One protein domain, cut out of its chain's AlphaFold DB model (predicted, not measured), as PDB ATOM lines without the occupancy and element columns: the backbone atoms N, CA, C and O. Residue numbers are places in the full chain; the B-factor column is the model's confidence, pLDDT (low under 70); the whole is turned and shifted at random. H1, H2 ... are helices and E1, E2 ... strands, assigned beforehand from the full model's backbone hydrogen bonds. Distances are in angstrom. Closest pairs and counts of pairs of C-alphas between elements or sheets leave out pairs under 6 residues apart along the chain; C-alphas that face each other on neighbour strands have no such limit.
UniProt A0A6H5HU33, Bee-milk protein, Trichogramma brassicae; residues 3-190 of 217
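This is residues 3 to 190 of the 217 residues of the protein "Bee-milk protein" of Trichogramma brassicae (UniProt A0A6H5HU33). Three twisted antiparallel sheets stand as a fan, like part of a propeller, with their first strands E1, E5 and E9 side by side and neighbouring sheets partly face to face. H2 lies over the first sheet, on the side away from the second, and residues 11 to 21 of the long H1 stick out. The 188 printed residues hold four named helices and eleven named strands, in the order H1 H2 E1 E2 E3 H3 E4 E5 E6 E7 E8 E9 E10 H4 E11; the class is mixed. The sheets run E1 E2 E3 E4, E5 E6 E7 E8 and E9 E10 E11. The whole is compact, with a radius of gyration of the C-alphas of 17.0 A and spans of 52 by 46 by 33 A.

H1, residues 3 to 26, is close but not clearly touching H2, residues 35 to 45; their closest C-alphas, Ser 22 and Cys 35, are 7.9 A apart. E1, 47 to 53, E2, 58 to 63, and E3, 68 to 73, form a meander, each strand the antiparallel neighbour of the one before, with N 51 and O 60 at 2.8 A and N 61 and O 70 at 2.9 A. H2 is on this sheet, over E2, at a height of 9.9 A. H3, 74 to 78, only grazes it. E4, 91 to 95, is antiparallel to E3, with N 71 and O 91 at 2.8 A. E5, 103 to 106, E6, 111 to 114, E7, 121 to 126, and E8, 131 to 137, form a second meander, with N 104 and O 113 at 2.8 A, N 112 and O 125 at 2.7 A, and N 122 and O 136 at 2.8 A. E9, 144 to 151, E10, 157 to 163, and E11, 180 to 185, make the third sheet, with N 149 and O 159 at 2.8 A and N 185 and O 158 at 2.7 A. The sheets form a stack, face to face in turn: the closest C-alphas of E1 and E5, Thr 51 and Ser 104, and of E5 and E9, Ser 104 and Arg 149, are each 5.4 A apart. H4, 165 to 169, only grazes the third sheet. Every O i to N i+4 pair is within hydrogen-bond range in H2, H3 and H4, and 18 of 20 in H1.

H1 begins at C-alpha 3 (64.768, -21.340, -20.664) and is 35.5 A long. H2 measures 15.6 A, E9 19.8 A and E10 19.7 A. E11 ends at C-alpha 185 (41.429, -2.763, -44.903).

The C-alphas farthest apart, Asp 85 and Thr 176, are 54.2 A apart. The printed part has no cut. The link H3 to E4, residues 79 to 90, is long. Residues 3 to 47 and 187 to 190 have pLDDT under 70.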
ATOM      1  N   ARG A   3      66.087 -21.960 -20.953       32.31
ATOM      2  CA  ARG A   3      64.768 -21.340 -20.664       32.31
ATOM      3  C   ARG A   3      64.814 -19.903 -20.109       32.31
ATOM      4  O   ARG A   3      63.844 -19.164 -20.262       32.31
ATOM      5  N   ARG A   4      65.925 -19.472 -19.491       34.72
ATOM      6  CA  ARG A   4      66.061 -18.117 -18.899       34.72
ATOM      7  C   ARG A   4      66.416 -17.031 -19.924       34.72
ATOM      8  O   ARG A   4      66.098 -15.867 -19.702       34.72
ATOM      9  N   PHE A   5      67.027 -17.401 -21.050       32.59
ATOM     10  CA  PHE A   5      67.482 -16.450 -22.070       32.59
ATOM     11  C   PHE A   5      66.327 -15.936 -22.947       32.59
ATOM     12  O   PHE A   5      66.198 -14.732 -23.157       32.59
ATOM     13  N   GLY A   6      65.405 -16.820 -23.353       32.16
ATOM     14  CA  GLY A   6      64.229 -16.446 -24.152       32.16
ATOM     15  C   GLY A   6      63.273 -15.479 -23.440       32.16
ATOM     16  O   GLY A   6      62.788 -14.536 -24.058       32.16
ATOM     17  N   ARG A   7      63.076 -15.635 -22.121       34.94
ATOM     18  CA  ARG A   7      62.259 -14.702 -21.318       34.94
ATOM     19  C   ARG A   7      62.872 -13.303 -21.235       34.94
ATOM     20  O   ARG A   7      62.136 -12.323 -21.262       34.94
ATOM     21  N   ARG A   8      64.205 -13.193 -21.172       37.53
ATOM     22  CA  ARG A   8      64.900 -11.893 -21.145       37.53
ATOM     23  C   ARG A   8      64.802 -11.163 -22.482       37.53
ATOM     24  O   ARG A   8      64.648  -9.950 -22.482       37.53
ATOM     25  N   ILE A   9      64.853 -11.889 -23.598       43.38
ATOM     26  CA  ILE A   9      64.693 -11.294 -24.931       43.38
ATOM     27  C   ILE A   9      63.247 -10.855 -25.153       43.38
ATOM     28  O   ILE A   9      63.033  -9.717 -25.550       43.38
ATOM     29  N   ALA A  10      62.259 -11.696 -24.830       36.28
ATOM     30  CA  ALA A  10      60.849 -11.322 -24.944       36.28
ATOM     31  C   ALA A  10      60.509 -10.100 -24.076       36.28
ATOM     32  O   ALA A  10      59.867  -9.175 -24.562       36.28
ATOM     33  N   LYS A  11      61.024 -10.047 -22.837       37.66
ATOM     34  CA  LYS A  11      60.879  -8.884 -21.949       37.66
ATOM     35  C   LYS A  11      61.512  -7.625 -22.548       37.66
ATOM     36  O   LYS A  11      60.853  -6.601 -22.609       37.66
ATOM     37  N   ARG A  12      62.737  -7.715 -23.079       40.31
ATOM     38  CA  ARG A  12      63.420  -6.577 -23.722       40.31
ATOM     39  C   ARG A  12      62.733  -6.109 -25.001       40.31
ATOM     40  O   ARG A  12      62.702  -4.916 -25.262       40.31
ATOM     41  N   VAL A  13      62.200  -7.023 -25.812       43.81
ATOM     42  CA  VAL A  13      61.440  -6.674 -27.024       43.81
ATOM     43  C   VAL A  13      60.131  -5.991 -26.637       43.81
ATOM     44  O   VAL A  13      59.800  -4.963 -27.215       43.81
ATOM     45  N   PHE A  14      59.440  -6.504 -25.619       39.56
ATOM     46  CA  PHE A  14      58.213  -5.913 -25.096       39.56
ATOM     47  C   PHE A  14      58.456  -4.523 -24.487       39.56
ATOM     48  O   PHE A  14      57.769  -3.578 -24.851       39.56
ATOM     49  N   GLU A  15      59.498  -4.356 -23.668       42.03
ATOM     50  CA  GLU A  15      59.924  -3.054 -23.127       42.03
ATOM     51  C   GLU A  15      60.303  -2.066 -24.237       42.03
ATOM     52  O   GLU A  15      59.952  -0.892 -24.185       42.03
ATOM     53  N   LYS A  16      60.973  -2.536 -25.294       43.97
ATOM     54  CA  LYS A  16      61.358  -1.693 -26.431       43.97
ATOM     55  C   LYS A  16      60.152  -1.282 -27.282       43.97
ATOM     56  O   LYS A  16      60.144  -0.172 -27.807       43.97
ATOM     57  N   ILE A  17      59.139  -2.144 -27.400       45.12
ATOM     58  CA  ILE A  17      57.856  -1.821 -28.040       45.12
ATOM     59  C   ILE A  17      57.093  -0.806 -27.187       45.12
ATOM     60  O   ILE A  17      56.668   0.208 -27.726       45.12
ATOM     61  N   LEU A  18      56.993  -1.019 -25.872       43.56
ATOM     62  CA  LEU A  18      56.334  -0.087 -24.952       43.56
ATOM     63  C   LEU A  18      56.985   1.298 -24.974       43.56
ATOM     64  O   LEU A  18      56.286   2.295 -25.128       43.56
ATOM     65  N   ASN A  19      58.317   1.361 -24.931       42.69
ATOM     66  CA  ASN A  19      59.043   2.626 -25.026       42.69
ATOM     67  C   ASN A  19      58.815   3.304 -26.381       42.69
ATOM     68  O   ASN A  19      58.588   4.506 -26.433       42.69
ATOM     69  N   ARG A  20      58.806   2.545 -27.483       41.84
ATOM     70  CA  ARG A  20      58.589   3.108 -28.823       41.84
ATOM     71  C   ARG A  20      57.153   3.585 -29.034       41.84
ATOM     72  O   ARG A  20      56.952   4.589 -29.712       41.84
ATOM     73  N   LEU A  21      56.176   2.895 -28.446       39.75
ATOM     74  CA  LEU A  21      54.788   3.339 -28.411       39.75
ATOM     75  C   LEU A  21      54.683   4.625 -27.590       39.75
ATOM     76  O   LEU A  21      54.154   5.601 -28.110       39.75
ATOM     77  N   SER A  22      55.278   4.685 -26.393       40.06
ATOM     78  CA  SER A  22      55.336   5.909 -25.576       40.06
ATOM     79  C   SER A  22      55.854   7.113 -26.370       40.06
ATOM     80  O   SER A  22      55.208   8.155 -26.394       40.06
ATOM     81  N   THR A  23      56.966   6.960 -27.099       40.41
ATOM     82  CA  THR A  23      57.556   8.054 -27.893       40.41
ATOM     83  C   THR A  23      56.711   8.443 -29.116       40.41
ATOM     84  O   THR A  23      56.702   9.599 -29.536       40.41
ATOM     85  N   GLN A  24      55.995   7.493 -29.727       38.75
ATOM     86  CA  GLN A  24      55.061   7.768 -30.831       38.75
ATOM     87  C   GLN A  24      53.817   8.540 -30.352       38.75
ATOM     88  O   GLN A  24      53.330   9.422 -31.061       38.75
ATOM     89  N   TRP A  25      53.332   8.248 -29.142       41.22
ATOM     90  CA  TRP A  25      52.194   8.940 -28.528       41.22
ATOM     91  C   TRP A  25      52.530  10.384 -28.135       41.22
ATOM     92  O   TRP A  25      51.733  11.283 -28.388       41.22
ATOM     93  N   GLU A  26      53.742  10.632 -27.638       42.91
ATOM     94  CA  GLU A  26      54.225  11.962 -27.232       42.91
ATOM     95  C   GLU A  26      54.346  12.956 -28.408       42.91
ATOM     96  O   GLU A  26      54.208  14.165 -28.235       42.91
ATOM     97  N   ASN A  27      54.513  12.447 -29.635       41.22
ATOM     98  CA  ASN A  27      54.612  13.255 -30.858       41.22
ATOM     99  C   ASN A  27      53.259  13.550 -31.536       41.22
ATOM    100  O   ASN A  27      53.199  14.302 -32.513       41.22
ATOM    101  N   SER A  28      52.161  12.986 -31.033       37.19
ATOM    102  CA  SER A  28      50.819  13.184 -31.587       37.19
ATOM    103  C   SER A  28      50.157  14.392 -30.914       37.19
ATOM    104  O   SER A  28      49.582  14.269 -29.836       37.19
ATOM    105  N   ARG A  29      50.211  15.577 -31.543       37.38
ATOM    106  CA  ARG A  29      49.757  16.863 -30.957       37.38
ATOM    107  C   ARG A  29      48.277  16.946 -30.537       37.38
ATOM    108  O   ARG A  29      47.899  17.941 -29.935       37.38
ATOM    109  N   ASN A  30      47.457  15.926 -30.794       37.66
ATOM    110  CA  ASN A  30      46.011  15.968 -30.552       37.66
ATOM    111  C   ASN A  30      45.500  15.017 -29.463       37.66
ATOM    112  O   ASN A  30      44.291  14.839 -29.343       37.66
ATOM    113  N   PHE A  31      46.366  14.427 -28.630       40.88
ATOM    114  CA  PHE A  31      45.869  13.630 -27.506       40.88
ATOM    115  C   PHE A  31      46.830  13.594 -26.308       40.88
ATOM    116  O   PHE A  31      47.675  12.713 -26.190       40.88
ATOM    117  N   ARG A  32      46.690  14.549 -25.375       35.41
ATOM    118  CA  ARG A  32      47.343  14.487 -24.055       35.41
ATOM    119  C   ARG A  32      46.583  13.516 -23.140       35.41
ATOM    120  O   ARG A  32      45.813  13.938 -22.282       35.41
ATOM    121  N   MET A  33      46.816  12.215 -23.293       37.88
ATOM    122  CA  MET A  33      46.767  11.318 -22.135       37.88
ATOM    123  C   MET A  33      48.129  11.394 -21.452       37.88
ATOM    124  O   MET A  33      49.150  11.145 -22.086       37.88
ATOM    125  N   SER A  34      48.163  11.796 -20.182       38.38
ATOM    126  CA  SER A  34      49.412  11.856 -19.421       38.38
ATOM    127  C   SER A  34      50.017  10.453 -19.285       38.38
ATOM    128  O   SER A  34      49.290   9.476 -19.103       38.38
ATOM    129  N   CYS A  35      51.349  10.344 -19.328       39.84
ATOM    130  CA  CYS A  35      52.075   9.085 -19.114       39.84
ATOM    131  C   CYS A  35      51.653   8.362 -17.817       39.84
ATOM    132  O   CYS A  35      51.669   7.136 -17.764       39.84
ATOM    133  N   ASN A  36      51.180   9.104 -16.808       36.84
ATOM    134  CA  ASN A  36      50.635   8.559 -15.563       36.84
ATOM    135  C   ASN A  36      49.386   7.685 -15.780       36.84
ATOM    136  O   ASN A  36      49.241   6.661 -15.117       36.84
ATOM    137  N   LEU A  37      48.518   8.030 -16.739       44.41
ATOM    138  CA  LEU A  37      47.300   7.268 -17.045       44.41
ATOM    139  C   LEU A  37      47.620   5.883 -17.618       44.41
ATOM    140  O   LEU A  37      46.984   4.888 -17.279       44.41
ATOM    141  N   LEU A  38      48.635   5.829 -18.485       47.84
ATOM    142  CA  LEU A  38      49.085   4.597 -19.122       47.84
ATOM    143  C   LEU A  38      49.764   3.675 -18.100       47.84
ATOM    144  O   LEU A  38      49.541   2.468 -18.117       47.84
ATOM    145  N   ILE A  39      50.542   4.250 -17.177       51.47
ATOM    146  CA  ILE A  39      51.209   3.520 -16.094       51.47
ATOM    147  C   ILE A  39      50.187   2.890 -15.138       51.47
ATOM    148  O   ILE A  39      50.337   1.718 -14.804       51.47
ATOM    149  N   ILE A  40      49.124   3.607 -14.752       51.06
ATOM    150  CA  ILE A  40      48.069   3.061 -13.880       51.06
ATOM    151  C   ILE A  40      47.396   1.851 -14.542       51.06
ATOM    152  O   ILE A  40      47.275   0.796 -13.924       51.06
ATOM    153  N   ILE A  41      47.048   1.934 -15.829       50.66
ATOM    154  CA  ILE A  41      46.430   0.801 -16.534       50.66
ATOM    155  C   ILE A  41      47.414  -0.378 -16.637       50.66
ATOM    156  O   ILE A  41      47.045  -1.512 -16.327       50.66
ATOM    157  N   PHE A  42      48.677  -0.142 -17.006       50.75
ATOM    158  CA  PHE A  42      49.656  -1.222 -17.177       50.75
ATOM    159  C   PHE A  42      50.080  -1.894 -15.864       50.75
ATOM    160  O   PHE A  42      50.245  -3.115 -15.849       50.75
ATOM    161  N   ILE A  43      50.244  -1.133 -14.776       49.50
ATOM    162  CA  ILE A  43      50.645  -1.669 -13.466       49.50
ATOM    163  C   ILE A  43      49.498  -2.455 -12.827       49.50
ATOM    164  O   ILE A  43      49.737  -3.545 -12.311       49.50
ATOM    165  N   TYR A  44      48.262  -1.953 -12.901       48.22
ATOM    166  CA  TYR A  44      47.141  -2.581 -12.199       48.22
ATOM    167  C   TYR A  44      46.454  -3.696 -12.997       48.22
ATOM    168  O   TYR A  44      45.899  -4.610 -12.392       48.22
ATOM    169  N   THR A  45      46.484  -3.675 -14.339       48.00
ATOM    170  CA  THR A  45      45.580  -4.539 -15.131       48.00
ATOM    171  C   THR A  45      46.250  -5.584 -16.027       48.00
ATOM    172  O   THR A  45      45.545  -6.381 -16.648       48.00
ATOM    173  N   GLN A  46      47.590  -5.625 -16.113       58.66
ATOM    174  CA  GLN A  46      48.312  -6.475 -17.084       58.66
ATOM    175  C   GLN A  46      47.725  -6.356 -18.516       58.66
ATOM    176  O   GLN A  46      47.601  -7.344 -19.250       58.66
ATOM    177  N   SER A  47      47.311  -5.144 -18.906       57.44
ATOM    178  CA  SER A  47      46.683  -4.865 -20.199       57.44
ATOM    179  C   SER A  47      47.653  -5.118 -21.353       57.44
ATOM    180  O   SER A  47      48.767  -4.600 -21.371       57.44
ATOM    181  N   SER A  48      47.209  -5.880 -22.350       70.50
ATOM    182  CA  SER A  48      47.936  -6.062 -23.613       70.50
ATOM    183  C   SER A  48      47.599  -5.007 -24.652       70.50
ATOM    184  O   SER A  48      48.406  -4.744 -25.539       70.50
ATOM    185  N   SER A  49      46.406  -4.427 -24.548       82.38
ATOM    186  CA  SER A  49      45.872  -3.501 -25.529       82.38
ATOM    187  C   SER A  49      44.887  -2.542 -24.890       82.38
ATOM    188  O   SER A  49      44.110  -2.953 -24.023       82.38
ATOM    189  N   THR A  50      44.922  -1.293 -25.343       89.88
ATOM    190  CA  THR A  50      44.111  -0.189 -24.831       89.88
ATOM    191  C   THR A  50      43.746   0.738 -25.981       89.88
ATOM    192  O   THR A  50      44.564   1.012 -26.859       89.88
ATOM    193  N   THR A  51      42.522   1.244 -25.976       92.19
ATOM    194  CA  THR A  51      42.025   2.220 -26.942       92.19
ATOM    195  C   THR A  51      41.046   3.176 -26.262       92.19
ATOM    196  O   THR A  51      40.591   2.925 -25.148       92.19
ATOM    197  N   PHE A  52      40.748   4.300 -26.901       92.00
ATOM    198  CA  PHE A  52      39.984   5.387 -26.302       92.00
ATOM    199  C   PHE A  52      38.865   5.832 -27.240       92.00
ATOM    200  O   PHE A  52      39.114   6.069 -28.419       92.00
ATOM    201  N   SER A  53      37.660   5.982 -26.689       93.00
ATOM    202  CA  SER A  53      36.547   6.684 -27.326       93.00
ATOM    203  C   SER A  53      36.506   8.135 -26.825       93.00
ATOM    204  O   SER A  53      36.195   8.365 -25.649       93.00
ATOM    205  N   PRO A  54      36.779   9.130 -27.695       89.75
ATOM    206  CA  PRO A  54      36.621  10.543 -27.359       89.75
ATOM    207  C   PRO A  54      35.185  10.930 -27.034       89.75
ATOM    208  O   PRO A  54      34.967  11.697 -26.100       89.75
ATOM    209  N   ARG A  55      34.216  10.378 -27.773       91.88
ATOM    210  CA  ARG A  55      32.798  10.716 -27.625       91.88
ATOM    211  C   ARG A  55      32.243  10.256 -26.283       91.88
ATOM    212  O   ARG A  55      31.542  11.015 -25.624       91.88
ATOM    213  N   LEU A  56      32.586   9.037 -25.871       93.06
ATOM    214  CA  LEU A  56      32.121   8.443 -24.617       93.06
ATOM    215  C   LEU A  56      33.064   8.725 -23.444       93.06
ATOM    216  O   LEU A  56      32.828   8.234 -22.342       93.06
ATOM    217  N   ALA A  57      34.164   9.452 -23.676       94.19
ATOM    218  CA  ALA A  57      35.215   9.705 -22.693       94.19
ATOM    219  C   ALA A  57      35.651   8.424 -21.945       94.19
ATOM    220  O   ALA A  57      35.916   8.450 -20.740       94.19
ATOM    221  N   THR A  58      35.717   7.302 -22.666       93.00
ATOM    222  CA  THR A  58      35.882   5.953 -22.107       93.00
ATOM    223  C   THR A  58      37.114   5.274 -22.689       93.00
ATOM    224  O   THR A  58      37.383   5.350 -23.888       93.00
ATOM    225  N   VAL A  59      37.873   4.603 -21.827       93.25
ATOM    226  CA  VAL A  59      39.016   3.775 -22.209       93.25
ATOM    227  C   VAL A  59      38.578   2.325 -22.236       93.25
ATOM    228  O   VAL A  59      38.103   1.815 -21.226       93.25
ATOM    229  N   TYR A  60      38.789   1.660 -23.363       92.62
ATOM    230  CA  TYR A  60      38.612   0.222 -23.496       92.62
ATOM    231  C   TYR A  60      39.959  -0.469 -23.423       92.62
ATOM    232  O   TYR A  60      40.934   0.003 -24.008       92.62
ATOM    233  N   TYR A  61      40.027  -1.601 -22.737       91.69
ATOM    234  CA  TYR A  61      41.264  -2.360 -22.639       91.69
ATOM    235  C   TYR A  61      41.012  -3.859 -22.519       91.69
ATOM    236  O   TYR A  61      39.910  -4.324 -22.215       91.69
ATOM    237  N   GLN A  62      42.076  -4.620 -22.764       88.44
ATOM    238  CA  GLN A  62      42.072  -6.067 -22.646       88.44
ATOM    239  C   GLN A  62      43.390  -6.611 -22.079       88.44
ATOM    240  O   GLN A  62      44.458  -6.396 -22.671       88.44
ATOM    241  N   PRO A  63      43.340  -7.406 -20.997       86.56
ATOM    242  CA  PRO A  63      44.469  -8.224 -20.560       86.56
ATOM    243  C   PRO A  63      44.852  -9.306 -21.584       86.56
ATOM    244  O   PRO A  63      43.999  -9.871 -22.265       86.56
ATOM    245  N   LEU A  64      46.146  -9.633 -21.691       75.50
ATOM    246  CA  LEU A  64      46.650 -10.537 -22.745       75.50
ATOM    247  C   LEU A  64      45.994 -11.926 -22.724       75.50
ATOM    248  O   LEU A  64      45.668 -12.492 -23.763       75.50
ATOM    249  N   ALA A  65      45.834 -12.479 -21.523       80.56
ATOM    250  CA  ALA A  65      45.407 -13.856 -21.304       80.56
ATOM    251  C   ALA A  65      43.885 -14.003 -21.143       80.56
ATOM    252  O   ALA A  65      43.414 -14.995 -20.588       80.56
ATOM    253  N   THR A  66      43.096 -13.046 -21.629       84.62
ATOM    254  CA  THR A  66      41.632 -13.134 -21.599       84.62
ATOM    255  C   THR A  66      41.023 -12.801 -22.953       84.62
ATOM    256  O   THR A  66      41.629 -12.133 -23.783       84.62
ATOM    257  N   ASP A  67      39.824 -13.312 -23.180       86.56
ATOM    258  CA  ASP A  67      38.907 -12.942 -24.250       86.56
ATOM    259  C   ASP A  67      37.991 -11.771 -23.846       86.56
ATOM    260  O   ASP A  67      37.216 -11.296 -24.666       86.56
ATOM    261  N   ARG A  68      38.052 -11.304 -22.594       89.25
ATOM    262  CA  ARG A  68      37.181 -10.259 -22.044       89.25
ATOM    263  C   ARG A  68      37.659  -8.853 -22.409       89.25
ATOM    264  O   ARG A  68      38.855  -8.562 -22.346       89.25
ATOM    265  N   LEU A  69      36.703  -7.987 -22.735       91.00
ATOM    266  CA  LEU A  69      36.899  -6.558 -22.959       91.00
ATOM    267  C   LEU A  69      36.343  -5.773 -21.778       91.00
ATOM    268  O   LEU A  69      35.214  -6.005 -21.343       91.00
ATOM    269  N   PHE A  70      37.126  -4.819 -21.300       92.31
ATOM    270  CA  PHE A  70      36.774  -3.982 -20.164       92.31
ATOM    271  C   PHE A  70      36.757  -2.510 -20.556       92.31
ATOM    272  O   PHE A  70      37.426  -2.108 -21.511       92.31
ATOM    273  N   SER A  71      36.023  -1.704 -19.794       93.00
ATOM    274  CA  SER A  71      36.015  -0.251 -19.909       93.00
ATOM    275  C   SER A  71      36.260   0.431 -18.571       93.00
ATOM    276  O   SER A  71      35.825  -0.071 -17.537       93.00
ATOM    277  N   VAL A  72      36.887   1.605 -18.613       92.81
ATOM    278  CA  VAL A  72      36.984   2.537 -17.481       92.81
ATOM    279  C   VAL A  72      36.699   3.954 -17.984       92.81
ATOM    280  O   VAL A  72      37.267   4.361 -19.008       92.81
ATOM    281  N   PRO A  73      35.848   4.738 -17.301       92.94
ATOM    282  CA  PRO A  73      35.646   6.137 -17.646       92.94
ATOM    283  C   PRO A  73      36.918   6.950 -17.380       92.94
ATOM    284  O   PRO A  73      37.608   6.777 -16.375       92.94
ATOM    285  N   THR A  74      37.231   7.895 -18.266       91.25
ATOM    286  CA  THR A  74      38.420   8.749 -18.094       91.25
ATOM    287  C   THR A  74      38.337   9.666 -16.882       91.25
ATOM    288  O   THR A  74      39.380  10.079 -16.388       91.25
ATOM    289  N   THR A  75      37.138   9.969 -16.378       91.94
ATOM    290  CA  THR A  75      36.951  10.727 -15.133       91.94
ATOM    291  C   THR A  75      37.609  10.024 -13.950       91.94
ATOM    292  O   THR A  75      38.355  10.662 -13.216       91.94
ATOM    293  N   ALA A  76      37.428   8.706 -13.830       88.81
ATOM    294  CA  ALA A  76      38.063   7.905 -12.789       88.81
ATOM    295  C   ALA A  76      39.585   7.859 -12.955       88.81
ATOM    296  O   ALA A  76      40.321   8.061 -11.999       88.81
ATOM    297  N   LEU A  77      40.074   7.676 -14.185       86.56
ATOM    298  CA  LEU A  77      41.517   7.632 -14.438       86.56
ATOM    299  C   LEU A  77      42.200   8.996 -14.198       86.56
ATOM    300  O   LEU A  77      43.360   9.054 -13.802       86.56
ATOM    301  N   ARG A  78      41.494  10.107 -14.446       88.75
ATOM    302  CA  ARG A  78      41.998  11.476 -14.236       88.75
ATOM    303  C   ARG A  78      41.982  11.916 -12.774       88.75
ATOM    304  O   ARG A  78      42.676  12.877 -12.460       88.75
ATOM    305  N   ALA A  79      41.229  11.238 -11.907       86.38
ATOM    306  CA  ALA A  79      41.183  11.538 -10.476       86.38
ATOM    307  C   ALA A  79      42.526  11.272  -9.765       86.38
ATOM    308  O   ALA A  79      42.762  11.802  -8.684       86.38
ATOM    309  N   GLY A  80      43.427  10.516 -10.401       80.12
ATOM    310  CA  GLY A  80      44.714  10.116  -9.842       80.12
ATOM    311  C   GLY A  80      44.716   8.643  -9.433       80.12
ATOM    312  O   GLY A  80      43.770   7.916  -9.741       80.12
ATOM    313  N   PRO A  81      45.800   8.166  -8.801       79.06
ATOM    314  CA  PRO A  81      45.844   6.815  -8.261       79.06
ATOM    315  C   PRO A  81      44.720   6.624  -7.230       79.06
ATOM    316  O   PRO A  81      44.561   7.499  -6.375       79.06
ATOM    317  N   PRO A  82      43.956   5.519  -7.294       80.06
ATOM    318  CA  PRO A  82      42.988   5.202  -6.249       80.06
ATOM    319  C   PRO A  82      43.695   5.064  -4.892       80.06
ATOM    320  O   PRO A  82      44.865   4.662  -4.837       80.06
ATOM    321  N   GLY A  83      42.996   5.390  -3.801       82.69
ATOM    322  CA  GLY A  83      43.429   5.019  -2.458       82.69
ATOM    323  C   GLY A  83      43.593   3.501  -2.321       82.69
ATOM    324  O   GLY A  83      43.155   2.736  -3.175       82.69
ATOM    325  N   PHE A  84      44.244   3.046  -1.247       75.06
ATOM    326  CA  PHE A  84      44.541   1.619  -1.048       75.06
ATOM    327  C   PHE A  84      43.285   0.726  -1.075       75.06
ATOM    328  O   PHE A  84      43.354  -0.390  -1.583       75.06
ATOM    329  N   ASP A  85      42.155   1.255  -0.599       81.88
ATOM    330  CA  ASP A  85      40.861   0.565  -0.548       81.88
ATOM    331  C   ASP A  85      39.885   1.015  -1.654       81.88
ATOM    332  O   ASP A  85      38.762   0.516  -1.726       81.88
ATOM    333  N   ASP A  86      40.289   1.948  -2.526       82.56
ATOM    334  CA  ASP A  86      39.439   2.427  -3.616       82.56
ATOM    335  C   ASP A  86      39.579   1.514  -4.842       82.56
ATOM    336  O   ASP A  86      40.678   1.249  -5.339       82.56
ATOM    337  N   GLU A  87      38.454   1.080  -5.401       81.50
ATOM    338  CA  GLU A  87      38.444   0.316  -6.645       81.50
ATOM    339  C   GLU A  87      38.245   1.228  -7.860       81.50
ATOM    340  O   GLU A  87      37.384   2.112  -7.888       81.50
ATOM    341  N   LEU A  88      39.016   0.980  -8.924       85.25
ATOM    342  CA  LEU A  88      38.733   1.598 -10.216       85.25
ATOM    343  C   LEU A  88      37.386   1.073 -10.741       85.25
ATOM    344  O   LEU A  88      37.176  -0.142 -10.734       85.25
ATOM    345  N   PRO A  89      36.506   1.940 -11.277       89.75
ATOM    346  CA  PRO A  89      35.212   1.538 -11.822       89.75
ATOM    347  C   PRO A  89      35.394   0.835 -13.173       89.75
ATOM    348  O   PRO A  89      35.174   1.403 -14.245       89.75
ATOM    349  N   VAL A  90      35.851  -0.413 -13.113       90.88
ATOM    350  CA  VAL A  90      36.057  -1.300 -14.254       90.88
ATOM    351  C   VAL A  90      34.748  -2.004 -14.578       90.88
ATOM    352  O   VAL A  90      34.142  -2.649 -13.728       90.88
ATOM    353  N   THR A  91      34.335  -1.946 -15.839       91.88
ATOM    354  CA  THR A  91      33.140  -2.651 -16.317       91.88
ATOM    355  C   THR A  91      33.519  -3.678 -17.374       91.88
ATOM    356  O   THR A  91      34.248  -3.367 -18.313       91.88
ATOM    357  N   LEU A  92      33.021  -4.910 -17.242       90.75
ATOM    358  CA  LEU A  92      33.067  -5.903 -18.316       90.75
ATOM    359  C   LEU A  92      32.038  -5.508 -19.379       90.75
ATOM    360  O   LEU A  92      30.842  -5.554 -19.112       90.75
ATOM    361  N   ILE A  93      32.499  -5.148 -20.573       92.44
ATOM    362  CA  ILE A  93      31.607  -4.695 -21.650       92.44
ATOM    363  C   ILE A  93      31.253  -5.809 -22.628       92.44
ATOM    364  O   ILE A  93      30.214  -5.761 -23.273       92.44
ATOM    365  N   GLY A  94      32.110  -6.820 -22.752       89.00
ATOM    366  CA  GLY A  94      31.910  -7.875 -23.728       89.00
ATOM    367  C   GLY A  94      33.035  -8.891 -23.731       89.00
ATOM    368  O   GLY A  94      33.965  -8.855 -22.919       89.00
ATOM    369  N   ARG A  95      32.937  -9.829 -24.666       88.44
ATOM    370  CA  ARG A  95      33.930 -10.878 -24.886       88.44
ATOM    371  C   ARG A  95      34.277 -10.919 -26.366       88.44
ATOM    372  O   ARG A  95      33.531 -10.418 -27.196       88.44
ATOM    373  N   LYS A  96      35.414 -11.512 -26.698       87.50
ATOM    374  CA  LYS A  96      35.824 -11.889 -28.053       87.50
ATOM    375  C   LYS A  96      35.728 -13.403 -28.184       87.50
ATOM    376  O   LYS A  96      35.676 -14.114 -27.186       87.50
ATOM    377  N   SER A  97      35.704 -13.905 -29.408       83.38
ATOM    378  CA  SER A  97      35.674 -15.349 -29.655       83.38
ATOM    379  C   SER A  97      37.004 -16.034 -29.299       83.38
ATOM    380  O   SER A  97      37.029 -17.214 -28.953       83.38
ATOM    381  N   SER A  98      38.111 -15.282 -29.300       85.50
ATOM    382  CA  SER A  98      39.406 -15.718 -28.779       85.50
ATOM    383  C   SER A  98      40.258 -14.542 -28.271       85.50
ATOM    384  O   SER A  98      39.940 -13.365 -28.478       85.50
ATOM    385  N   GLN A  99      41.350 -14.857 -27.565       85.38
ATOM    386  CA  GLN A  99      42.358 -13.875 -27.143       85.38
ATOM    387  C   GLN A  99      42.937 -13.133 -28.358       85.38
ATOM    388  O   GLN A  99      42.984 -13.668 -29.463       85.38
ATOM    389  N   GLY A 100      43.415 -11.905 -28.157       84.94
ATOM    390  CA  GLY A 100      44.091 -11.144 -29.210       84.94
ATOM    391  C   GLY A 100      44.444  -9.732 -28.772       84.94
ATOM    392  O   GLY A 100      43.824  -9.210 -27.848       84.94
ATOM    393  N   ILE A 101      45.437  -9.128 -29.426       85.44
ATOM    394  CA  ILE A 101      46.025  -7.847 -29.002       85.44
ATOM    395  C   ILE A 101      45.479  -6.676 -29.817       85.44
ATOM    396  O   ILE A 101      45.246  -5.612 -29.261       85.44
ATOM    397  N   GLY A 102      45.227  -6.846 -31.118       87.88
ATOM    398  CA  GLY A 102      44.660  -5.772 -31.936       87.88
ATOM    399  C   GLY A 102      43.337  -5.255 -31.359       87.88
ATOM    400  O   GLY A 102      42.377  -6.027 -31.277       87.88
ATOM    401  N   LEU A 103      43.312  -3.977 -30.963       92.75
ATOM    402  CA  LEU A 103      42.153  -3.271 -30.412       92.75
ATOM    403  C   LEU A 103      42.185  -1.803 -30.858       92.75
ATOM    404  O   LEU A 103      43.208  -1.131 -30.736       92.75
ATOM    405  N   SER A 104      41.063  -1.302 -31.355       94.75
ATOM    406  CA  SER A 104      40.874   0.090 -31.756       94.75
ATOM    407  C   SER A 104      39.411   0.489 -31.601       94.75
ATOM    408  O   SER A 104      38.546  -0.376 -31.475       94.75
ATOM    409  N   VAL A 105      39.132   1.785 -31.656       94.38
ATOM    410  CA  VAL A 105      37.772   2.330 -31.729       94.38
ATOM    411  C   VAL A 105      37.593   2.993 -33.083       94.38
ATOM    412  O   VAL A 105      38.481   3.705 -33.553       94.38
ATOM    413  N   ASP A 106      36.443   2.758 -33.701       92.94
ATOM    414  CA  ASP A 106      35.935   3.581 -34.788       92.94
ATOM    415  C   ASP A 106      35.227   4.807 -34.181       92.94
ATOM    416  O   ASP A 106      34.172   4.662 -33.563       92.94
ATOM    417  N   PRO A 107      35.775   6.028 -34.304       90.31
ATOM    418  CA  PRO A 107      35.214   7.209 -33.647       90.31
ATOM    419  C   PRO A 107      33.905   7.699 -34.288       90.31
ATOM    420  O   PRO A 107      33.287   8.643 -33.786       90.31
ATOM    421  N   ARG A 108      33.475   7.103 -35.411       89.19
ATOM    422  CA  ARG A 108      32.226   7.468 -36.095       89.19
ATOM    423  C   ARG A 108      31.003   7.014 -35.310       89.19
ATOM    424  O   ARG A 108      30.026   7.760 -35.224       89.19
ATOM    425  N   ASP A 109      31.067   5.839 -34.705       91.31
ATOM    426  CA  ASP A 109      29.956   5.231 -33.975       91.31
ATOM    427  C   ASP A 109      30.370   4.599 -32.636       91.31
ATOM    428  O   ASP A 109      29.518   4.046 -31.956       91.31
ATOM    429  N   ASP A 110      31.640   4.699 -32.237       92.38
ATOM    430  CA  ASP A 110      32.209   4.067 -31.039       92.38
ATOM    431  C   ASP A 110      32.231   2.533 -31.089       92.38
ATOM    432  O   ASP A 110      32.377   1.859 -30.065       92.38
ATOM    433  N   SER A 111      32.145   1.958 -32.292       93.50
ATOM    434  CA  SER A 111      32.350   0.529 -32.476       93.50
ATOM    435  C   SER A 111      33.799   0.133 -32.180       93.50
ATOM    436  O   SER A 111      34.761   0.797 -32.568       93.50
ATOM    437  N   ILE A 112      33.973  -1.013 -31.533       94.31
ATOM    438  CA  ILE A 112      35.268  -1.581 -31.180       94.31
ATOM    439  C   ILE A 112      35.742  -2.484 -32.313       94.31
ATOM    440  O   ILE A 112      35.108  -3.485 -32.648       94.31
ATOM    441  N   ILE A 113      36.895  -2.148 -32.878       94.75
ATOM    442  CA  ILE A 113      37.604  -2.954 -33.866       94.75
ATOM    443  C   ILE A 113      38.612  -3.829 -33.131       94.75
ATOM    444  O   ILE A 113      39.394  -3.343 -32.316       94.75
ATOM    445  N   PHE A 114      38.643  -5.120 -33.437       93.31
ATOM    446  CA  PHE A 114      39.574  -6.044 -32.805       93.31
ATOM    447  C   PHE A 114      39.991  -7.181 -33.732       93.31
ATOM    448  O   PHE A 114      39.362  -7.442 -34.756       93.31
ATOM    449  N   SER A 115      41.052  -7.891 -33.351       92.12
ATOM    450  CA  SER A 115      41.495  -9.098 -34.050       92.12
ATOM    451  C   SER A 115      41.627 -10.276 -33.086       92.12
ATOM    452  O   SER A 115      42.509 -10.256 -32.220       92.12
ATOM    453  N   PRO A 116      40.738 -11.278 -33.180       89.38
ATOM    454  CA  PRO A 116      40.844 -12.495 -32.394       89.38
ATOM    455  C   PRO A 116      41.792 -13.490 -33.103       89.38
ATOM    456  O   PRO A 116      41.804 -13.603 -34.333       89.38
ATOM    457  N   LEU A 117      42.664 -14.150 -32.334       86.38
ATOM    458  CA  LEU A 117      43.783 -14.940 -32.866       86.38
ATOM    459  C   LEU A 117      43.347 -16.230 -33.563       86.38
ATOM    460  O   LEU A 117      43.937 -16.601 -34.576       86.38
ATOM    461  N   THR A 118      42.344 -16.927 -33.030       86.44
ATOM    462  CA  THR A 118      41.905 -18.229 -33.557       86.44
ATOM    463  C   THR A 118      41.250 -18.096 -34.930       86.44
ATOM    464  O   THR A 118      41.422 -18.950 -35.793       86.44
ATOM    465  N   GLU A 119      40.509 -17.016 -35.150       86.56
ATOM    466  CA  GLU A 119      39.714 -16.784 -36.351       86.56
ATOM    467  C   GLU A 119      40.530 -16.156 -37.471       86.56
ATOM    468  O   GLU A 119      40.060 -16.113 -38.604       86.56
ATOM    469  N   THR A 120      41.739 -15.660 -37.190       91.31
ATOM    470  CA  THR A 120      42.597 -15.002 -38.187       91.31
ATOM    471  C   THR A 120      41.859 -13.901 -38.959       91.31
ATOM    472  O   THR A 120      41.862 -13.823 -40.193       91.31
ATOM    473  N   ALA A 121      41.140 -13.075 -38.201       91.75
ATOM    474  CA  ALA A 121      40.211 -12.084 -38.715       91.75
ATOM    475  C   ALA A 121      40.409 -10.731 -38.033       91.75
ATOM    476  O   ALA A 121      41.009 -10.624 -36.962       91.75
ATOM    477  N   ILE A 122      39.865  -9.691 -38.650       92.50
ATOM    478  CA  ILE A 122      39.619  -8.397 -38.024       92.50
ATOM    479  C   ILE A 122      38.115  -8.179 -38.063       92.50
ATOM    480  O   ILE A 122      37.486  -8.299 -39.114       92.50
ATOM    481  N   ALA A 123      37.539  -7.901 -36.904       92.06
ATOM    482  CA  ALA A 123      36.113  -7.731 -36.701       92.06
ATOM    483  C   ALA A 123      35.829  -6.368 -36.075       92.06
ATOM    484  O   ALA A 123      36.721  -5.719 -35.527       92.06
ATOM    485  N   ILE A 124      34.574  -5.953 -36.169       92.25
ATOM    486  CA  ILE A 124      34.045  -4.754 -35.532       92.25
ATOM    487  C   ILE A 124      32.770  -5.112 -34.773       92.25
ATOM    488  O   ILE A 124      31.974  -5.923 -35.253       92.25
ATOM    489  N   TRP A 125      32.598  -4.530 -33.593       93.19
ATOM    490  CA  TRP A 125      31.474  -4.769 -32.695       93.19
ATOM    491  C   TRP A 125      31.016  -3.465 -32.050       93.19
ATOM    492  O   TRP A 125      31.839  -2.717 -31.533       93.19
ATOM    493  N   GLN A 126      29.713  -3.211 -32.063       91.31
ATOM    494  CA  GLN A 126      29.081  -2.065 -31.428       91.31
ATOM    495  C   GLN A 126      28.531  -2.480 -30.053       91.31
ATOM    496  O   GLN A 126      27.550  -3.227 -30.015       91.31
ATOM    497  N   PRO A 127      29.099  -2.003 -28.928       86.25
ATOM    498  CA  PRO A 127      28.672  -2.436 -27.597       86.25
ATOM    499  C   PRO A 127      27.205  -2.143 -27.268       86.25
ATOM    500  O   PRO A 127      26.571  -2.939 -26.584       86.25
ATOM    501  N   GLN A 128      26.650  -1.033 -27.770       85.69
ATOM    502  CA  GLN A 128      25.288  -0.599 -27.419       85.69
ATOM    503  C   GLN A 128      24.195  -1.439 -28.087       85.69
ATOM    504  O   GLN A 128      23.183  -1.769 -27.476       85.69
ATOM    505  N   THR A 129      24.390  -1.790 -29.357       86.69
ATOM    506  CA  THR A 129      23.422  -2.580 -30.138       86.69
ATOM    507  C   THR A 129      23.779  -4.059 -30.184       86.69
ATOM    508  O   THR A 129      23.021  -4.864 -30.718       86.69
ATOM    509  N   ASN A 130      24.957  -4.411 -29.668       84.25
ATOM    510  CA  ASN A 130      25.583  -5.717 -29.803       84.25
ATOM    511  C   ASN A 130      25.770  -6.174 -31.267       84.25
ATOM    512  O   ASN A 130      25.959  -7.359 -31.541       84.25
ATOM    513  N   ALA A 131      25.712  -5.246 -32.231       86.19
ATOM    514  CA  ALA A 131      25.892  -5.557 -33.641       86.19
ATOM    515  C   ALA A 131      27.362  -5.878 -33.930       86.19
ATOM    516  O   ALA A 131      28.261  -5.168 -33.483       86.19
ATOM    517  N   GLN A 132      27.619  -6.928 -34.709       85.88
ATOM    518  CA  GLN A 132      28.973  -7.373 -35.024       85.88
ATOM    519  C   GLN A 132      29.094  -7.777 -36.491       85.88
ATOM    520  O   GLN A 132      28.171  -8.349 -37.069       85.88
ATOM    521  N   ARG A 133      30.263  -7.528 -37.089       86.44
ATOM    522  CA  ARG A 133      30.617  -8.049 -38.416       86.44
ATOM    523  C   ARG A 133      32.117  -8.285 -38.559       86.44
ATOM    524  O   ARG A 133      32.933  -7.663 -37.877       86.44
ATOM    525  N   ILE A 134      32.481  -9.165 -39.484       88.25
ATOM    526  CA  ILE A 134      33.869  -9.378 -39.901       88.25
ATOM    527  C   ILE A 134      34.213  -8.327 -40.959       88.25
ATOM    528  O   ILE A 134      33.473  -8.154 -41.922       88.25
ATOM    529  N   LEU A 135      35.330  -7.626 -40.776       89.50
ATOM    530  CA  LEU A 135      35.850  -6.640 -41.725       89.50
ATOM    531  C   LEU A 135      36.849  -7.258 -42.701       89.50
ATOM    532  O   LEU A 135      36.885  -6.895 -43.871       89.50
ATOM    533  N   ALA A 136      37.676  -8.180 -42.214       90.38
ATOM    534  CA  ALA A 136      38.635  -8.911 -43.028       90.38
ATOM    535  C   ALA A 136      38.885 -10.293 -42.426       90.38
ATOM    536  O   ALA A 136      38.914 -10.453 -41.206       90.38
ATOM    537  N   TYR A 137      39.107 -11.282 -43.283       90.50
ATOM    538  CA  TYR A 137      39.464 -12.641 -42.893       90.50
ATOM    539  C   TYR A 137      40.550 -13.147 -43.831       90.50
ATOM    540  O   TYR A 137      40.376 -13.128 -45.049       90.50
ATOM    541  N   SER A 138      41.672 -13.594 -43.271       88.88
ATOM    542  CA  SER A 138      42.694 -14.288 -44.043       88.88
ATOM    543  C   SER A 138      43.595 -15.099 -43.108       88.88
ATOM    544  O   SER A 138      44.409 -14.509 -42.391       88.88
ATOM    545  N   PRO A 139      43.526 -16.442 -43.146       89.31
ATOM    546  CA  PRO A 139      44.379 -17.303 -42.325       89.31
ATOM    547  C   PRO A 139      45.858 -17.237 -42.718       89.31
ATOM    548  O   PRO A 139      46.739 -17.636 -41.955       89.31
ATOM    549  N   GLU A 140      46.159 -16.705 -43.900       89.94
ATOM    550  CA  GLU A 140      47.525 -16.461 -44.343       89.94
ATOM    551  C   GLU A 140      48.032 -15.086 -43.894       89.94
ATOM    552  O   GLU A 140      49.128 -14.978 -43.335       89.94
ATOM    553  N   LEU A 141      47.238 -14.033 -44.115       91.94
ATOM    554  CA  LEU A 141      47.679 -12.653 -43.920       91.94
ATOM    555  C   LEU A 141      47.466 -12.152 -42.483       91.94
ATOM    556  O   LEU A 141      48.224 -11.293 -42.035       91.94
ATOM    557  N   ILE A 142      46.487 -12.681 -41.743       91.25
ATOM    558  CA  ILE A 142      46.057 -12.199 -40.415       91.25
ATOM    559  C   ILE A 142      46.270 -13.298 -39.356       91.25
ATOM    560  O   ILE A 142      45.372 -13.665 -38.611       91.25
ATOM    561  N   GLN A 143      47.480 -13.855 -39.272       89.69
ATOM    562  CA  GLN A 143      47.795 -14.913 -38.291       89.69
ATOM    563  C   GLN A 143      47.946 -14.386 -36.859       89.69
ATOM    564  O   GLN A 143      47.523 -15.020 -35.899       89.69
ATOM    565  N   PHE A 144      48.581 -13.224 -36.716       91.88
ATOM    566  CA  PHE A 144      48.734 -12.532 -35.443       91.88
ATOM    567  C   PHE A 144      48.719 -11.030 -35.703       91.88
ATOM    568  O   PHE A 144      49.744 -10.463 -36.091       91.88
ATOM    569  N   ALA A 145      47.567 -10.381 -35.529       92.88
ATOM    570  CA  ALA A 145      47.473  -8.928 -35.615       92.88
ATOM    571  C   ALA A 145      47.987  -8.302 -34.311       92.88
ATOM    572  O   ALA A 145      47.305  -8.298 -33.282       92.88
ATOM    573  N   ALA A 146      49.222  -7.808 -34.361       90.31
ATOM    574  CA  ALA A 146      49.882  -7.153 -33.240       90.31
ATOM    575  C   ALA A 146      49.278  -5.772 -32.954       90.31
ATOM    576  O   ALA A 146      49.236  -5.349 -31.803       90.31
ATOM    577  N   GLU A 147      48.788  -5.091 -33.990       90.56
ATOM    578  CA  GLU A 147      48.108  -3.804 -33.873       90.56
ATOM    579  C   GLU A 147      47.001  -3.712 -34.923       90.56
ATOM    580  O   GLU A 147      47.160  -4.197 -36.046       90.56
ATOM    581  N   VAL A 148      45.889  -3.079 -34.555       93.12
ATOM    582  CA  VAL A 148      44.833  -2.658 -35.477       93.12
ATOM    583  C   VAL A 148      44.495  -1.213 -35.142       93.12
ATOM    584  O   VAL A 148      44.391  -0.867 -33.967       93.12
ATOM    585  N   ARG A 149      44.354  -0.364 -36.156       92.81
ATOM    586  CA  ARG A 149      44.137   1.068 -35.978       92.81
ATOM    587  C   ARG A 149      43.170   1.608 -37.019       92.81
ATOM    588  O   ARG A 149      43.381   1.418 -38.213       92.81
ATOM    589  N   TRP A 150      42.156   2.332 -36.568       92.19
ATOM    590  CA  TRP A 150      41.369   3.203 -37.434       92.19
ATOM    591  C   TRP A 150      42.142   4.497 -37.730       92.19
ATOM    592  O   TRP A 150      42.734   5.088 -36.823       92.19
ATOM    593  N   VAL A 151      42.193   4.929 -38.993       91.81
ATOM    594  CA  VAL A 151      43.060   6.039 -39.421       91.81
ATOM    595  C   VAL A 151      42.261   7.151 -40.101       91.81
ATOM    596  O   VAL A 151      41.914   7.053 -41.277       91.81
ATOM    597  N   GLU A 152      42.057   8.260 -39.381       87.75
ATOM    598  CA  GLU A 152      41.311   9.439 -39.859       87.75
ATOM    599  C   GLU A 152      41.872  10.012 -41.162       87.75
ATOM    600  O   GLU A 152      41.162  10.133 -42.156       87.75
ATOM    601  N   ARG A 153      43.187  10.273 -41.184       90.12
ATOM    602  CA  ARG A 153      43.902  10.838 -42.344       90.12
ATOM    603  C   ARG A 153      43.830   9.974 -43.606       90.12
ATOM    604  O   ARG A 153      44.201  10.437 -44.675       90.12
ATOM    605  N   ASP A 154      43.418   8.716 -43.470       90.44
ATOM    606  CA  ASP A 154      43.254   7.780 -44.577       90.44
ATOM    607  C   ASP A 154      41.773   7.427 -44.766       90.44
ATOM    608  O   ASP A 154      41.420   6.271 -44.982       90.44
ATOM    609  N   SER A 155      40.890   8.425 -44.654       88.38
ATOM    610  CA  SER A 155      39.439   8.295 -44.882       88.38
ATOM    611  C   SER A 155      38.754   7.250 -43.990       88.38
ATOM    612  O   SER A 155      37.790   6.605 -44.394       88.38
ATOM    613  N   GLY A 156      39.273   7.037 -42.779       86.88
ATOM    614  CA  GLY A 156      38.742   6.036 -41.854       86.88
ATOM    615  C   GLY A 156      38.994   4.588 -42.277       86.88
ATOM    616  O   GLY A 156      38.283   3.681 -41.840       86.88
ATOM    617  N   ASN A 157      40.005   4.357 -43.119       92.25
ATOM    618  CA  ASN A 157      40.498   3.016 -43.391       92.25
ATOM    619  C   ASN A 157      41.143   2.403 -42.150       92.25
ATOM    620  O   ASN A 157      41.677   3.092 -41.274       92.25
ATOM    621  N   ILE A 158      41.122   1.076 -42.105       92.94
ATOM    622  CA  ILE A 158      41.642   0.315 -40.977       92.94
ATOM    623  C   ILE A 158      42.988  -0.268 -41.370       92.94
ATOM    624  O   ILE A 158      43.120  -0.953 -42.378       92.94
ATOM    625  N   TRP A 159      44.000   0.000 -40.562       95.31
ATOM    626  CA  TRP A 159      45.348  -0.499 -40.758       95.31
ATOM    627  C   TRP A 159      45.652  -1.577 -39.730       95.31
ATOM    628  O   TRP A 159      45.325  -1.426 -38.555       95.31
ATOM    629  N   ALA A 160      46.288  -2.659 -40.163       94.50
ATOM    630  CA  ALA A 160      46.673  -3.752 -39.286       94.50
ATOM    631  C   ALA A 160      48.137  -4.137 -39.485       94.50
ATOM    632  O   ALA A 160      48.582  -4.372 -40.608       94.50
ATOM    633  N   LEU A 161      48.873  -4.241 -38.382       95.06
ATOM    634  CA  LEU A 161      50.203  -4.838 -38.353       95.06
ATOM    635  C   LEU A 161      50.045  -6.315 -38.013       95.06
ATOM    636  O   LEU A 161      49.677  -6.658 -36.888       95.06
ATOM    637  N   THR A 162      50.348  -7.194 -38.961       93.50
ATOM    638  CA  THR A 162      50.274  -8.640 -38.754       93.50
ATOM    639  C   THR A 162      51.652  -9.277 -38.808       93.50
ATOM    640  O   THR A 162      52.568  -8.815 -39.490       93.50
ATOM    641  N   THR A 163      51.830 -10.338 -38.028       92.81
ATOM    642  CA  THR A 163      53.118 -11.011 -37.862       92.81
ATOM    643  C   THR A 163      52.945 -12.525 -37.835       92.81
ATOM    644  O   THR A 163      51.833 -13.035 -37.688       92.81
ATOM    645  N   ARG A 164      54.060 -13.257 -37.901       90.62
ATOM    646  CA  ARG A 164      54.121 -14.689 -37.567       90.62
ATOM    647  C   ARG A 164      54.663 -14.931 -36.160       90.62
ATOM    648  O   ARG A 164      55.570 -15.745 -35.967       90.62
ATOM    649  N   PHE A 165      54.135 -14.211 -35.170       89.94
ATOM    650  CA  PHE A 165      54.608 -14.279 -33.784       89.94
ATOM    651  C   PHE A 165      54.637 -15.710 -33.223       89.94
ATOM    652  O   PHE A 165      55.588 -16.093 -32.544       89.94
ATOM    653  N   GLN A 166      53.661 -16.546 -33.575       87.69
ATOM    654  CA  GLN A 166      53.621 -17.959 -33.199       87.69
ATOM    655  C   GLN A 166      54.809 -18.762 -33.753       87.69
ATOM    656  O   GLN A 166      55.344 -19.623 -33.052       87.69
ATOM    657  N   LYS A 167      55.267 -18.462 -34.979       90.50
ATOM    658  CA  LYS A 167      56.475 -19.071 -35.561       90.50
ATOM    659  C   LYS A 167      57.733 -18.520 -34.889       90.50
ATOM    660  O   LYS A 167      58.632 -19.290 -34.567       90.50
ATOM    661  N   PHE A 168      57.777 -17.215 -34.607       90.00
ATOM    662  CA  PHE A 168      58.879 -16.582 -33.872       90.00
ATOM    663  C   PHE A 168      59.078 -17.201 -32.490       90.00
ATOM    664  O   PHE A 168      60.181 -17.629 -32.155       90.00
ATOM    665  N   PHE A 169      57.999 -17.346 -31.722       86.50
ATOM    666  CA  PHE A 169      58.041 -17.945 -30.393       86.50
ATOM    667  C   PHE A 169      58.530 -19.403 -30.421       86.50
ATOM    668  O   PHE A 169      59.291 -19.822 -29.549       86.50
ATOM    669  N   LYS A 170      58.148 -20.161 -31.458       92.31
ATOM    670  CA  LYS A 170      58.585 -21.549 -31.677       92.31
ATOM    671  C   LYS A 170      59.963 -21.680 -32.338       92.31
ATOM    672  O   LYS A 170      60.424 -22.804 -32.501       92.31
ATOM    673  N   LYS A 171      60.631 -20.576 -32.697       93.31
ATOM    674  CA  LYS A 171      61.878 -20.563 -33.490       93.31
ATOM    675  C   LYS A 171      61.742 -21.276 -34.846       93.31
ATOM    676  O   LYS A 171      62.656 -21.955 -35.293       93.31
ATOM    677  N   GLN A 172      60.586 -21.116 -35.482       94.31
ATOM    678  CA  GLN A 172      60.207 -21.720 -36.767       94.31
ATOM    679  C   GLN A 172      59.928 -20.646 -37.830       94.31
ATOM    680  O   GLN A 172      59.074 -20.819 -38.698       94.31
ATOM    681  N   VAL A 173      60.565 -19.481 -37.712       92.81
ATOM    682  CA  VAL A 173      60.430 -18.406 -38.701       92.81
ATOM    683  C   VAL A 173      61.221 -18.796 -39.935       92.81
ATOM    684  O   VAL A 173      62.407 -19.095 -39.828       92.81
ATOM    685  N   ASP A 174      60.560 -18.769 -41.083       93.62
ATOM    686  CA  ASP A 174      61.198 -18.976 -42.373       93.62
ATOM    687  C   ASP A 174      61.669 -17.621 -42.917       93.62
ATOM    688  O   ASP A 174      60.820 -16.760 -43.163       93.62
ATOM    689  N   PRO A 175      62.980 -17.383 -43.081       92.75
ATOM    690  CA  PRO A 175      63.491 -16.108 -43.577       92.75
ATOM    691  C   PRO A 175      63.127 -15.830 -45.042       92.75
ATOM    692  O   PRO A 175      63.221 -14.681 -45.463       92.75
ATOM    693  N   THR A 176      62.714 -16.842 -45.808       95.69
ATOM    694  CA  THR A 176      62.314 -16.694 -47.217       95.69
ATOM    695  C   THR A 176      60.857 -16.256 -47.383       95.69
ATOM    696  O   THR A 176      60.451 -15.828 -48.460       95.69
ATOM    697  N   ASP A 177      60.071 -16.311 -46.304       91.69
ATOM    698  CA  ASP A 177      58.643 -16.011 -46.290       91.69
ATOM    699  C   ASP A 177      58.365 -14.611 -45.681       91.69
ATOM    700  O   ASP A 177      59.097 -14.104 -44.828       91.69
ATOM    701  N   LEU A 178      57.253 -13.971 -46.057       92.12
ATOM    702  CA  LEU A 178      56.851 -12.647 -45.564       92.12
ATOM    703  C   LEU A 178      56.309 -12.711 -44.128       92.12
ATOM    704  O   LEU A 178      55.122 -12.925 -43.897       92.12
ATOM    705  N   ASN A 179      57.166 -12.539 -43.122       90.56
ATOM    706  CA  ASN A 179      56.785 -12.738 -41.712       90.56
ATOM    707  C   ASN A 179      56.123 -11.538 -41.023       90.56
ATOM    708  O   ASN A 179      55.552 -11.706 -39.943       90.56
ATOM    709  N   LEU A 180      56.207 -10.353 -41.627       93.50
ATOM    710  CA  LEU A 180      55.645  -9.096 -41.139       93.50
ATOM    711  C   LEU A 180      54.851  -8.451 -42.276       93.50
ATOM    712  O   LEU A 180      55.348  -8.388 -43.398       93.50
ATOM    713  N   ARG A 181      53.636  -7.974 -42.003       93.94
ATOM    714  CA  ARG A 181      52.804  -7.282 -42.992       93.94
ATOM    715  C   ARG A 181      52.136  -6.069 -42.373       93.94
ATOM    716  O   ARG A 181      51.745  -6.090 -41.209       93.94
ATOM    717  N   ILE A 182      51.963  -5.040 -43.190       95.12
ATOM    718  CA  ILE A 182      51.086  -3.912 -42.904       95.12
ATOM    719  C   ILE A 182      49.944  -4.005 -43.912       95.12
ATOM    720  O   ILE A 182      50.170  -3.918 -45.116       95.12
ATOM    721  N   LEU A 183      48.736  -4.245 -43.417       94.69
ATOM    722  CA  LEU A 183      47.536  -4.421 -44.222       94.69
ATOM    723  C   LEU A 183      46.669  -3.171 -44.117       94.69
ATOM    724  O   LEU A 183      46.477  -2.644 -43.022       94.69
ATOM    725  N   ARG A 184      46.116  -2.735 -45.247       93.81
ATOM    726  CA  ARG A 184      45.085  -1.699 -45.312       93.81
ATOM    727  C   ARG A 184      43.756  -2.361 -45.662       93.81
ATOM    728  O   ARG A 184      43.635  -2.984 -46.710       93.81
ATOM    729  N   ILE A 185      42.776  -2.214 -44.785       90.25
ATOM    730  CA  ILE A 185      41.429  -2.763 -44.903       90.25
ATOM    731  C   ILE A 185      40.489  -1.614 -45.227       90.25
ATOM    732  O   ILE A 185      40.401  -0.635 -44.482       90.25
ATOM    733  N   ARG A 186      39.805  -1.770 -46.356       85.88
ATOM    734  CA  ARG A 186      38.828  -0.828 -46.888       85.88
ATOM    735  C   ARG A 186      37.425  -1.274 -46.489       85.88
ATOM    736  O   ARG A 186      37.017  -2.348 -46.933       85.88
ATOM    737  N   PRO A 187      36.699  -0.518 -45.648       64.75
ATOM    738  CA  PRO A 187      35.337  -0.865 -45.240       64.75
ATOM    739  C   PRO A 187      34.371  -1.048 -46.423       64.75
ATOM    740  O   PRO A 187      33.437  -1.834 -46.331       64.75
ATOM    741  N   GLU A 188      34.615  -0.361 -47.539       61.91
ATOM    742  CA  GLU A 188      33.855  -0.461 -48.788       61.91
ATOM    743  C   GLU A 188      34.079  -1.778 -49.554       61.91
ATOM    744  O   GLU A 188      33.210  -2.198 -50.312       61.91
ATOM    745  N   ASN A 189      35.196  -2.473 -49.314       52.84
ATOM    746  CA  ASN A 189      35.492  -3.782 -49.911       52.84
ATOM    747  C   ASN A 189      34.935  -4.949 -49.077       52.84
ATOM    748  O   ASN A 189      35.219  -6.115 -49.364       52.84
ATOM    749  N   VAL A 190      34.164  -4.659 -48.024       52.12
ATOM    750  CA  VAL A 190      33.493  -5.682 -47.223       52.12
ATOM    751  C   VAL A 190      32.344  -6.241 -48.056       52.12
ATOM    752  O   VAL A 190      31.226  -5.730 -48.040       52.12
TER     753      VAL A 190